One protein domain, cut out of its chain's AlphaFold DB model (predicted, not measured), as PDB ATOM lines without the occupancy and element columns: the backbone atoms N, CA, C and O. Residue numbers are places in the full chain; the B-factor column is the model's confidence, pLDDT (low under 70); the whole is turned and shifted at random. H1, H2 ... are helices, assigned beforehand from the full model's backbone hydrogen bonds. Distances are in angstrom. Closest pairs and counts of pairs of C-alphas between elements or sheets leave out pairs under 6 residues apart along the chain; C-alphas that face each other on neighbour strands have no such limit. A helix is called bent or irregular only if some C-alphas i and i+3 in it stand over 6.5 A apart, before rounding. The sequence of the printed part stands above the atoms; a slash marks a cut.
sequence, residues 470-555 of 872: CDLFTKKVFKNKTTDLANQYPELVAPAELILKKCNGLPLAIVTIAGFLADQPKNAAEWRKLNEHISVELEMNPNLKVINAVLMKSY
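AT A GLANCE: This is residues 470 to 555 of the 872 residues of an uncharacterized protein of Hordeum vulgare subsp. vulgare (UniProt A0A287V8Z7). Five helices make a small, elongated cluster: H3 lies nearest the middle, H1 packs on it, and H2 and H4, the longest helix, run side by side along another part of the cluster. H4 kinks sharply near residue 534, and beyond it H5 makes one end of the long axis, while the loop of residues 478 to 489 loops out at the other end. The printed part has 86 residues with five named helices, in the order H1, H2, H3, H4, H5, and no named strand; the class is all helix. The whole is compact, with a radius of gyration of the C-alphas of 12.4 A, and its C-alphas span 40 by 22 by 21 A.

IN THESE COORDINATES: Begin with H4, residues 524 to 540: find C-alpha 524 at (177.248, 147.004, 162.355), from which the helix runs 21.6 A to C-alpha 540. Look near residue 534 for its kink of 81 degrees; H4 is irregular there, with C-alphas 532 and 535 8.5 A apart. Go back to residues 490 to 503 for H2, 20.1 A from first to last C-alpha, which is only just irregular, with C-alphas 491 and 494 7.0 A apart. H3 follows in residues 507 to 519 and is 18.6 A long. H1 is at the beginning of the printed part, residues 470 to 477, 10.4 A long, with C-alpha 470 at (166.622, 156.726, 154.726). H5, residues 545 to 555, runs 14.9 A to C-alpha 555 at (153.491, 136.108, 141.793).

HOW THE PARTS SIT: Start from H4 and look at residues 524 to 531, the part with which it touches H2. The closest C-alphas of the two are those of Leu 492 and Ala 524, 5.3 A apart, and the helices run the same way at a shallow tilt of 23 degrees, though both lines are rough ones. H4 is close to H3 but not clearly touching it, the closest C-alphas, of Leu 517 and Trp 527, being 7.9 A apart. H3 is the hub, touching H1, H2 and H5. Its meeting with H1 has 17 pairs of C-alphas within 8 A; the closest are those of Val 477 and Ala 518 at 4.1 A, and the two run the same way at a steep tilt of 40 degrees. H2 and H3 touch only at the corner, and only just, with 3 pairs within 8 A, the closest being the C-alphas of Cys 503 and Ala 509 at 5.6 A. With residues 508 to 512 H3 touches H5, opposite ways at a shallow tilt of 19 degrees; the closest C-alphas, of Ala 509 and Ile 547, are 6.1 A apart. H4 and H5 touch only at the corner, where the closest C-alphas, of Leu 538 and Lys 545, are 5.8 A apart. H1 is apart from H4 and H5, and H2 is apart from H5. In the backbone of H1 every O i to N i+4 pair is within hydrogen-bond range; the counts are 8 of 10 in H2, 8 of 9 in H3, 11 of 13 in H4 and 5 of 7 in H5.

THE WHOLE: Look for the two C-alphas farthest apart, those of Asn 487 and Tyr 555, at 40.3 A. The printed part has no cut. The link from H1 to H2, 12 residues, is long, and those from H2 to H3, H3 to H4 and H4 to H5 are tight. The mean pLDDT of the printed part is 78.7; look for values under 70 in residues 480 to 484, 535 to 544, 546 to 547 and 550.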
ATOM      1  N   CYS A 470     165.748 156.618 153.556       88.62
ATOM      2  CA  CYS A 470     166.622 156.726 154.726       88.62
ATOM      3  C   CYS A 470     165.946 157.446 155.911       88.62
ATOM      4  O   CYS A 470     166.004 156.951 157.039       88.62
ATOM      5  N   ASP A 471     165.226 158.547 155.659       87.38
ATOM      6  CA  ASP A 471     164.405 159.270 156.644       87.38
ATOM      7  C   ASP A 471     163.393 158.313 157.323       87.38
ATOM      8  O   ASP A 471     163.252 158.295 158.550       87.38
ATOM      9  N   LEU A 472     162.690 157.495 156.523       87.50
ATOM     10  CA  LEU A 472     161.694 156.515 156.980       87.50
ATOM     11  C   LEU A 472     162.332 155.345 157.743       87.50
ATOM     12  O   LEU A 472     161.838 154.966 158.808       87.50
ATOM     13  N   PHE A 473     163.427 154.792 157.220       87.94
ATOM     14  CA  PHE A 473     164.188 153.714 157.851       87.94
ATOM     15  C   PHE A 473     164.698 154.138 159.231       87.94
ATOM     16  O   PHE A 473     164.384 153.491 160.230       87.94
ATOM     17  N   THR A 474     165.398 155.275 159.299       87.12
ATOM     18  CA  THR A 474     165.983 155.825 160.530       87.12
ATOM     19  C   THR A 474     164.909 156.037 161.595       87.12
ATOM     20  O   THR A 474     165.007 155.482 162.691       87.12
ATOM     21  N   LYS A 475     163.815 156.740 161.265       84.94
ATOM     22  CA  LYS A 475     162.711 156.954 162.215       84.94
ATOM     23  C   LYS A 475     162.103 155.652 162.733       84.94
ATOM     24  O   LYS A 475     161.783 155.578 163.919       84.94
ATOM     25  N   LYS A 476     161.953 154.620 161.891       84.25
ATOM     26  CA  LYS A 476     161.355 153.344 162.315       84.25
ATOM     27  C   LYS A 476     162.324 152.495 163.154       84.25
ATOM     28  O   LYS A 476     161.895 151.992 164.190       84.25
ATOM     29  N   VAL A 477     163.616 152.427 162.801       86.06
ATOM     30  CA  VAL A 477     164.660 151.747 163.605       86.06
ATOM     31  C   VAL A 477     164.786 152.358 165.006       86.06
ATOM     32  O   VAL A 477     164.890 151.631 165.994       86.06
ATOM     33  N   PHE A 478     164.772 153.689 165.113       84.88
ATOM     34  CA  PHE A 478     164.965 154.400 166.385       84.88
ATOM     35  C   PHE A 478     163.657 154.851 167.053       84.88
ATOM     36  O   PHE A 478     163.686 155.652 167.988       84.88
ATOM     37  N   LYS A 479     162.506 154.331 166.598       80.19
ATOM     38  CA  LYS A 479     161.170 154.562 167.183       80.19
ATOM     39  C   LYS A 479     160.892 156.058 167.435       80.19
ATOM     40  O   LYS A 479     160.559 156.467 168.544       80.19
ATOM     41  N   ASN A 480     161.092 156.866 166.388       68.12
ATOM     42  CA  ASN A 480     160.939 158.328 166.330       68.12
ATOM     43  C   ASN A 480     161.861 159.164 167.256       68.12
ATOM     44  O   ASN A 480     161.654 160.370 167.371       68.12
ATOM     45  N   LYS A 481     162.890 158.578 167.893       65.50
ATOM     46  CA  LYS A 481     163.770 159.290 168.849       65.50
ATOM     47  C   LYS A 481     164.970 160.020 168.234       65.50
ATOM     48  O   LYS A 481     165.597 160.816 168.927       65.50
ATOM     49  N   THR A 482     165.311 159.753 166.975       60.34
ATOM     50  CA  THR A 482     166.479 160.339 166.297       60.34
ATOM     51  C   THR A 482     166.098 160.884 164.922       60.34
ATOM     52  O   THR A 482     165.146 160.421 164.290       60.34
ATOM     53  N   THR A 483     166.832 161.900 164.468       64.50
ATOM     54  CA  THR A 483     166.621 162.580 163.177       64.50
ATOM     55  C   THR A 483     167.787 162.421 162.202       64.50
ATOM     56  O   THR A 483     167.652 162.828 161.053       64.50
ATOM     57  N   ASP A 484     168.906 161.829 162.629       69.81
ATOM     58  CA  ASP A 484     170.103 161.654 161.809       69.81
ATOM     59  C   ASP A 484     170.862 160.381 162.228       69.81
ATOM     60  O   ASP A 484     171.244 160.231 163.390       69.81
ATOM     61  N   LEU A 485     171.045 159.457 161.279       76.56
ATOM     62  CA  LEU A 485     171.811 158.219 161.456       76.56
ATOM     63  C   LEU A 485     173.324 158.486 161.463       76.56
ATOM     64  O   LEU A 485     174.040 157.929 162.289       76.56
ATOM     65  N   ALA A 486     173.812 159.336 160.557       74.50
ATOM     66  CA  ALA A 486     175.238 159.530 160.309       74.50
ATOM     67  C   ALA A 486     175.932 160.279 161.452       74.50
ATOM     68  O   ALA A 486     177.069 159.964 161.795       74.50
ATOM     69  N   ASN A 487     175.228 161.221 162.084       76.38
ATOM     70  CA  ASN A 487     175.742 161.969 163.233       76.38
ATOM     71  C   ASN A 487     175.736 161.184 164.562       76.38
ATOM     72  O   ASN A 487     176.377 161.625 165.514       76.38
ATOM     73  N   GLN A 488     175.012 160.060 164.664       76.94
ATOM     74  CA  GLN A 488     174.862 159.305 165.925       76.94
ATOM     75  C   GLN A 488     175.423 157.877 165.871       76.94
ATOM     76  O   GLN A 488     175.876 157.373 166.895       76.94
ATOM     77  N   TYR A 489     175.404 157.246 164.695       82.25
ATOM     78  CA  TYR A 489     175.834 155.866 164.458       82.25
ATOM     79  C   TYR A 489     176.544 155.745 163.092       82.25
ATOM     80  O   TYR A 489     176.043 155.062 162.189       82.25
ATOM     81  N   PRO A 490     177.685 156.434 162.879       84.44
ATOM     82  CA  PRO A 490     178.393 156.441 161.593       84.44
ATOM     83  C   PRO A 490     178.773 155.030 161.107       84.44
ATOM     84  O   PRO A 490     178.752 154.758 159.909       84.44
ATOM     85  N   GLU A 491     179.047 154.098 162.020       86.19
ATOM     86  CA  GLU A 491     179.338 152.692 161.724       86.19
ATOM     87  C   GLU A 491     178.138 151.898 161.174       86.19
ATOM     88  O   GLU A 491     178.331 150.842 160.563       86.19
ATOM     89  N   LEU A 492     176.909 152.396 161.360       87.88
ATOM     90  CA  LEU A 492     175.682 151.802 160.821       87.88
ATOM     91  C   LEU A 492     175.298 152.346 159.441       87.88
ATOM     92  O   LEU A 492     174.465 151.725 158.785       87.88
ATOM     93  N   VAL A 493     175.906 153.444 158.970       87.25
ATOM     94  CA  VAL A 493     175.544 154.091 157.692       87.25
ATOM     95  C   VAL A 493     175.745 153.147 156.505       87.25
ATOM     96  O   VAL A 493     174.776 152.830 155.825       87.25
ATOM     97  N   ALA A 494     176.952 152.611 156.297       88.38
ATOM     98  CA  ALA A 494     177.211 151.714 155.165       88.38
ATOM     99  C   ALA A 494     176.364 150.411 155.201       88.38
ATOM    100  O   ALA A 494     175.806 150.035 154.169       88.38
ATOM    101  N   PRO A 495     176.166 149.733 156.355       88.31
ATOM    102  CA  PRO A 495     175.176 148.655 156.460       88.31
ATOM    103  C   PRO A 495     173.736 149.088 156.137       88.31
ATOM    104  O   PRO A 495     173.003 148.306 155.531       88.31
ATOM    105  N   ALA A 496     173.323 150.303 156.519       88.06
ATOM    106  CA  ALA A 496     171.993 150.841 156.225       88.06
ATOM    107  C   ALA A 496     171.800 151.140 154.735       88.06
ATOM    108  O   ALA A 496     170.747 150.830 154.190       88.06
ATOM    109  N   GLU A 497     172.808 151.703 154.067       88.62
ATOM    110  CA  GLU A 497     172.790 151.989 152.628       88.62
ATOM    111  C   GLU A 497     172.593 150.709 151.804       88.62
ATOM    112  O   GLU A 497     171.773 150.692 150.886       88.62
ATOM    113  N   LEU A 498     173.251 149.607 152.182       85.62
ATOM    114  CA  LEU A 498     173.046 148.293 151.560       85.62
ATOM    115  C   LEU A 498     171.610 147.766 151.761       85.62
ATOM    116  O   LEU A 498     170.984 147.315 150.798       85.62
ATOM    117  N   ILE A 499     171.049 147.904 152.970       85.75
ATOM    118  CA  ILE A 499     169.657 147.513 153.264       85.75
ATOM    119  C   ILE A 499     168.679 148.363 152.447       85.75
ATOM    120  O   ILE A 499     167.753 147.832 151.834       85.75
ATOM    121  N   LEU A 500     168.882 149.681 152.423       87.31
ATOM    122  CA  LEU A 500     168.054 150.642 151.695       87.31
ATOM    123  C   LEU A 500     168.090 150.389 150.187       87.31
ATOM    124  O   LEU A 500     167.039 150.450 149.546       87.31
ATOM    125  N   LYS A 501     169.260 150.028 149.648       85.06
ATOM    126  CA  LYS A 501     169.431 149.623 148.252       85.06
ATOM    127  C   LYS A 501     168.603 148.376 147.929       85.06
ATOM    128  O   LYS A 501     167.784 148.443 147.020       85.06
ATOM    129  N   LYS A 502     168.707 147.296 148.719       78.69
ATOM    130  CA  LYS A 502     167.868 146.088 148.535       78.69
ATOM    131  C   LYS A 502     166.372 146.353 148.749       78.69
ATOM    132  O   LYS A 502     165.528 145.775 148.067       78.69
ATOM    133  N   CYS A 503     166.021 147.271 149.651       80.75
ATOM    134  CA  CYS A 503     164.645 147.751 149.802       80.75
ATOM    135  C   CYS A 503     164.157 148.563 148.592       80.75
ATOM    136  O   CYS A 503     162.948 148.695 148.417       80.75
ATOM    137  N   ASN A 504     165.068 149.125 147.794       79.38
ATOM    138  CA  ASN A 504     164.831 149.828 146.533       79.38
ATOM    139  C   ASN A 504     163.654 150.829 146.596       79.38
ATOM    140  O   ASN A 504     162.734 150.824 145.776       79.38
ATOM    141  N   GLY A 505     163.630 151.655 147.649       82.06
ATOM    142  CA  GLY A 505     162.597 152.677 147.869       82.06
ATOM    143  C   GLY A 505     161.177 152.154 148.159       82.06
ATOM    144  O   GLY A 505     160.234 152.948 148.122       82.06
ATOM    145  N   LEU A 506     160.986 150.858 148.439       83.19
ATOM    146  CA  LEU A 506     159.688 150.241 148.749       83.19
ATOM    147  C   LEU A 506     159.319 150.416 150.242       83.19
ATOM    148  O   LEU A 506     159.899 149.734 151.089       83.19
ATOM    149  N   PRO A 507     158.320 151.253 150.605       84.00
ATOM    150  CA  PRO A 507     158.007 151.578 152.001       84.00
ATOM    151  C   PRO A 507     157.701 150.364 152.878       84.00
ATOM    152  O   PRO A 507     158.169 150.314 154.009       84.00
ATOM    153  N   LEU A 508     156.961 149.369 152.371       81.94
ATOM    154  CA  LEU A 508     156.669 148.149 153.130       81.94
ATOM    155  C   LEU A 508     157.946 147.389 153.523       81.94
ATOM    156  O   LEU A 508     158.067 146.961 154.667       81.94
ATOM    157  N   ALA A 509     158.901 147.247 152.602       80.75
ATOM    158  CA  ALA A 509     160.158 146.561 152.885       80.75
ATOM    159  C   ALA A 509     161.011 147.348 153.883       80.75
ATOM    160  O   ALA A 509     161.427 146.792 154.898       80.75
ATOM    161  N   ILE A 510     161.168 148.656 153.634       83.75
ATOM    162  CA  ILE A 510     161.873 149.586 154.523       83.75
ATOM    163  C   ILE A 510     161.318 149.475 155.943       83.75
ATOM    164  O   ILE A 510     162.076 149.274 156.881       83.75
ATOM    165  N   VAL A 511     159.996 149.562 156.105       81.25
ATOM    166  CA  VAL A 511     159.335 149.549 157.414       81.25
ATOM    167  C   VAL A 511     159.440 148.196 158.104       81.25
ATOM    168  O   VAL A 511     159.670 148.167 159.310       81.25
ATOM    169  N   THR A 512     159.252 147.083 157.393       77.69
ATOM    170  CA  THR A 512     159.301 145.753 158.015       77.69
ATOM    171  C   THR A 512     160.729 145.375 158.419       77.69
ATOM    172  O   THR A 512     160.923 144.875 159.527       77.69
ATOM    173  N   ILE A 513     161.738 145.689 157.598       81.19
ATOM    174  CA  ILE A 513     163.149 145.465 157.951       81.19
ATOM    175  C   ILE A 513     163.602 146.443 159.045       81.19
ATOM    176  O   ILE A 513     164.200 146.013 160.028       81.19
ATOM    177  N   ALA A 514     163.255 147.731 158.951       84.00
ATOM    178  CA  ALA A 514     163.538 148.704 160.007       84.00
ATOM    179  C   ALA A 514     162.831 148.364 161.326       84.00
ATOM    180  O   ALA A 514     163.391 148.597 162.388       84.00
ATOM    181  N   GLY A 515     161.619 147.800 161.269       80.44
ATOM    182  CA  GLY A 515     160.871 147.320 162.429       80.44
ATOM    183  C   GLY A 515     161.545 146.120 163.092       80.44
ATOM    184  O   GLY A 515     161.760 146.146 164.297       80.44
ATOM    185  N   PHE A 516     161.970 145.122 162.311       80.62
ATOM    186  CA  PHE A 516     162.796 144.017 162.810       80.62
ATOM    187  C   PHE A 516     164.093 144.534 163.455       80.62
ATOM    188  O   PHE A 516     164.395 144.207 164.600       80.62
ATOM    189  N   LEU A 517     164.819 145.422 162.768       84.00
ATOM    190  CA  LEU A 517     166.042 146.044 163.281       84.00
ATOM    191  C   LEU A 517     165.810 147.016 164.447       84.00
ATOM    192  O   LEU A 517     166.765 147.340 165.156       84.00
ATOM    193  N   ALA A 518     164.579 147.473 164.693       84.25
ATOM    194  CA  ALA A 518     164.258 148.346 165.820       84.25
ATOM    195  C   ALA A 518     164.439 147.625 167.163       84.25
ATOM    196  O   ALA A 518     164.864 148.261 168.130       84.25
ATOM    197  N   ASP A 519     164.215 146.311 167.193       79.75
ATOM    198  CA  ASP A 519     164.373 145.459 168.378       79.75
ATOM    199  C   ASP A 519     165.727 144.723 168.426       79.75
ATOM    200  O   ASP A 519     166.116 144.219 169.476       79.75
ATOM    201  N   GLN A 520     166.498 144.731 167.330       80.38
ATOM    202  CA  GLN A 520     167.868 144.201 167.302       80.38
ATOM    203  C   GLN A 520     168.903 145.160 167.931       80.38
ATOM    204  O   GLN A 520     168.695 146.384 167.956       80.38
ATOM    205  N   PRO A 521     170.068 144.649 168.379       82.25
ATOM    206  CA  PRO A 521     171.211 145.473 168.758       82.25
ATOM    207  C   PRO A 521     171.617 146.457 167.650       82.25
ATOM    208  O   PRO A 521     171.663 146.123 166.464       82.25
ATOM    209  N   LYS A 522     171.948 147.690 168.039       86.00
ATOM    210  CA  LYS A 522     172.406 148.747 167.127       86.00
ATOM    211  C   LYS A 522     173.915 148.602 166.899       86.00
ATOM    212  O   LYS A 522     174.701 149.381 167.419       86.00
ATOM    213  N   ASN A 523     174.317 147.536 166.204       84.69
ATOM    214  CA  ASN A 523     175.714 147.276 165.851       84.69
ATOM    215  C   ASN A 523     175.855 146.867 164.375       84.69
ATOM    216  O   ASN A 523     174.967 146.249 163.787       84.69
ATOM    217  N   ALA A 524     177.002 147.199 163.781       85.88
ATOM    218  CA  ALA A 524     177.248 147.004 162.355       85.88
ATOM    219  C   ALA A 524     177.431 145.530 161.937       85.88
ATOM    220  O   ALA A 524     177.413 145.236 160.744       85.88
ATOM    221  N   ALA A 525     177.630 144.605 162.885       84.81
ATOM    222  CA  ALA A 525     177.816 143.184 162.595       84.81
ATOM    223  C   ALA A 525     176.475 142.486 162.321       84.81
ATOM    224  O   ALA A 525     176.335 141.856 161.277       84.81
ATOM    225  N   GLU A 526     175.465 142.671 163.178       82.88
ATOM    226  CA  GLU A 526     174.120 142.116 162.946       82.88
ATOM    227  C   GLU A 526     173.475 142.699 161.676       82.88
ATOM    228  O   GLU A 526     172.803 141.990 160.930       82.88
ATOM    229  N   TRP A 527     173.732 143.976 161.368       87.00
ATOM    230  CA  TRP A 527     173.203 144.618 160.158       87.00
ATOM    231  C   TRP A 527     173.910 144.128 158.881       87.00
ATOM    232  O   TRP A 527     173.278 144.037 157.830       87.00
ATOM    233  N   ARG A 528     175.200 143.759 158.945       85.00
ATOM    234  CA  ARG A 528     175.901 143.086 157.833       85.00
ATOM    235  C   ARG A 528     175.433 141.643 157.648       85.00
ATOM    236  O   ARG A 528     175.036 141.285 156.547       85.00
ATOM    237  N   LYS A 529     175.329 140.879 158.735       82.38
ATOM    238  CA  LYS A 529     174.769 139.518 158.751       82.38
ATOM    239  C   LYS A 529     173.372 139.454 158.120       82.38
ATOM    240  O   LYS A 529     173.116 138.549 157.330       82.38
ATOM    241  N   LEU A 530     172.498 140.430 158.400       79.69
ATOM    242  CA  LEU A 530     171.191 140.544 157.740       79.69
ATOM    243  C   LEU A 530     171.310 140.854 156.237       79.69
ATOM    244  O   LEU A 530     170.600 140.235 155.454       79.69
ATOM    245  N   ASN A 531     172.194 141.766 155.814       75.94
ATOM    246  CA  ASN A 531     172.432 142.039 154.385       75.94
ATOM    247  C   ASN A 531     172.905 140.789 153.621       75.94
ATOM    248  O   ASN A 531     172.449 140.537 152.505       75.94
ATOM    249  N   GLU A 532     173.810 140.022 154.230       74.88
ATOM    250  CA  GLU A 532     174.407 138.801 153.677       74.88
ATOM    251  C   GLU A 532     173.388 137.654 153.539       74.88
ATOM    252  O   GLU A 532     173.466 136.883 152.587       74.88
ATOM    253  N   HIS A 533     172.409 137.558 154.449       71.25
ATOM    254  CA  HIS A 533     171.484 136.416 154.544       71.25
ATOM    255  C   HIS A 533     170.003 136.778 154.313       71.25
ATOM    256  O   HIS A 533     169.126 135.953 154.572       71.25
ATOM    257  N   ILE A 534     169.704 137.984 153.812       72.62
ATOM    258  CA  ILE A 534     168.341 138.550 153.736       72.62
ATOM    259  C   ILE A 534     167.305 137.610 153.104       72.62
ATOM    260  O   ILE A 534     166.181 137.525 153.594       72.62
ATOM    261  N   SER A 535     167.679 136.858 152.068       64.38
ATOM    262  CA  SER A 535     166.802 135.927 151.350       64.38
ATOM    263  C   SER A 535     166.373 134.741 152.230       64.38
ATOM    264  O   SER A 535     165.207 134.349 152.221       64.38
ATOM    265  N   VAL A 536     167.291 134.213 153.049       67.50
ATOM    266  CA  VAL A 536     167.007 133.161 154.045       67.50
ATOM    267  C   VAL A 536     166.168 133.737 155.184       67.50
ATOM    268  O   VAL A 536     165.174 133.142 155.604       67.50
ATOM    269  N   GLU A 537     166.521 134.937 155.646       69.69
ATOM    270  CA  GLU A 537     165.808 135.635 156.713       69.69
ATOM    271  C   GLU A 537     164.348 135.955 156.313       69.69
ATOM    272  O   GLU A 537     163.459 135.869 157.163       69.69
ATOM    273  N   LEU A 538     164.079 136.245 155.029       68.88
ATOM    274  CA  LEU A 538     162.751 136.476 154.430       68.88
ATOM    275  C   LEU A 538     161.870 135.217 154.322       68.88
ATOM    276  O   LEU A 538     160.639 135.335 154.321       68.88
ATOM    277  N   GLU A 539     162.458 134.022 154.216       65.38
ATOM    278  CA  GLU A 539     161.710 132.757 154.272       65.38
ATOM    279  C   GLU A 539     161.485 132.292 155.718       65.38
ATOM    280  O   GLU A 539     160.389 131.839 156.060       65.38
ATOM    281  N   MET A 540     162.487 132.433 156.590       69.44
ATOM    282  CA  MET A 540     162.457 131.848 157.935       69.44
ATOM    283  C   MET A 540     161.745 132.730 158.974       69.44
ATOM    284  O   MET A 540     160.862 132.234 159.686       69.44
ATOM    285  N   ASN A 541     162.053 134.031 159.056       67.31
ATOM    286  CA  ASN A 541     161.615 134.874 160.177       67.31
ATOM    287  C   ASN A 541     160.126 135.257 160.111       67.31
ATOM    288  O   ASN A 541     159.708 135.911 159.151       67.31
ATOM    289  N   PRO A 542     159.323 134.989 161.165       68.56
ATOM    290  CA  PRO A 542     157.926 135.431 161.251       68.56
ATOM    291  C   PRO A 542     157.722 136.926 160.970       68.56
ATOM    292  O   PRO A 542     156.787 137.293 160.261       68.56
ATOM    293  N   ASN A 543     158.637 137.774 161.447       63.88
ATOM    294  CA  ASN A 543     158.547 139.228 161.302       63.88
ATOM    295  C   ASN A 543     158.767 139.700 159.850       63.88
ATOM    296  O   ASN A 543     158.166 140.688 159.433       63.88
ATOM    297  N   LEU A 544     159.584 138.987 159.061       69.44
ATOM    298  CA  LEU A 544     159.896 139.347 157.670       69.44
ATOM    299  C   LEU A 544     158.961 138.671 156.649       69.44
ATOM    300  O   LEU A 544     158.768 139.203 155.551       69.44
ATOM    301  N   LYS A 545     158.273 137.581 157.033       70.19
ATOM    302  CA  LYS A 545     157.241 136.906 156.214       70.19
ATOM    303  C   LYS A 545     156.128 137.836 155.718       70.19
ATOM    304  O   LYS A 545     155.479 137.506 154.730       70.19
ATOM    305  N   VAL A 546     155.916 139.003 156.336       69.25
ATOM    306  CA  VAL A 546     154.953 140.016 155.861       69.25
ATOM    307  C   VAL A 546     155.343 140.583 154.489       69.25
ATOM    308  O   VAL A 546     154.472 140.719 153.630       69.25
ATOM    309  N   ILE A 547     156.634 140.857 154.242       69.69
ATOM    310  CA  ILE A 547     157.126 141.284 152.918       69.69
ATOM    311  C   ILE A 547     156.860 140.160 151.918       69.69
ATOM    312  O   ILE A 547     156.159 140.355 150.922       69.69
ATOM    313  N   ASN A 548     157.364 138.966 152.242       70.75
ATOM    314  CA  ASN A 548     157.285 137.777 151.403       70.75
ATOM    315  C   ASN A 548     155.824 137.473 151.005       70.75
ATOM    316  O   ASN A 548     155.499 137.429 149.824       70.75
ATOM    317  N   ALA A 549     154.890 137.441 151.961       71.19
ATOM    318  CA  ALA A 549     153.468 137.188 151.711       71.19
ATOM    319  C   ALA A 549     152.738 138.287 150.905       71.19
ATOM    320  O   ALA A 549     151.710 138.006 150.282       71.19
ATOM    321  N   VAL A 550     153.212 139.539 150.906       68.69
ATOM    322  CA  VAL A 550     152.632 140.619 150.079       68.69
ATOM    323  C   VAL A 550     153.174 140.582 148.649       68.69
ATOM    324  O   VAL A 550     152.410 140.818 147.705       68.69
ATOM    325  N   LEU A 551     154.457 140.255 148.481       72.75
ATOM    326  CA  LEU A 551     155.099 140.121 147.176       72.75
ATOM    327  C   LEU A 551     154.691 138.811 146.476       72.75
ATOM    328  O   LEU A 551     154.260 138.863 145.324       72.75
ATOM    329  N   MET A 552     154.682 137.672 147.181       76.00
ATOM    330  CA  MET A 552     154.234 136.369 146.662       76.00
ATOM    331  C   MET A 552     152.798 136.398 146.142       76.00
ATOM    332  O   MET A 552     152.548 135.887 145.059       76.00
ATOM    333  N   LYS A 553     151.871 137.124 146.789       72.50
ATOM    334  CA  LYS A 553     150.512 137.343 146.244       72.50
ATOM    335  C   LYS A 553     150.496 137.970 144.841       72.50
ATOM    336  O   LYS A 553     149.520 137.809 144.112       72.50
ATOM    337  N   SER A 554     151.552 138.688 144.460       74.12
ATOM    338  CA  SER A 554     151.706 139.269 143.121       74.12
ATOM    339  C   SER A 554     152.232 138.232 142.114       74.12
ATOM    340  O   SER A 554     151.777 138.220 140.972       74.12
ATOM    341  N   TYR A 555     153.091 137.300 142.555       82.12
ATOM    342  CA  TYR A 555     153.491 136.108 141.793       82.12
ATOM    343  C   TYR A 555     152.344 135.090 141.643       82.12
ATOM    344  O   TYR A 555     152.127 134.561 140.555       82.12
TER     345      TYR A 555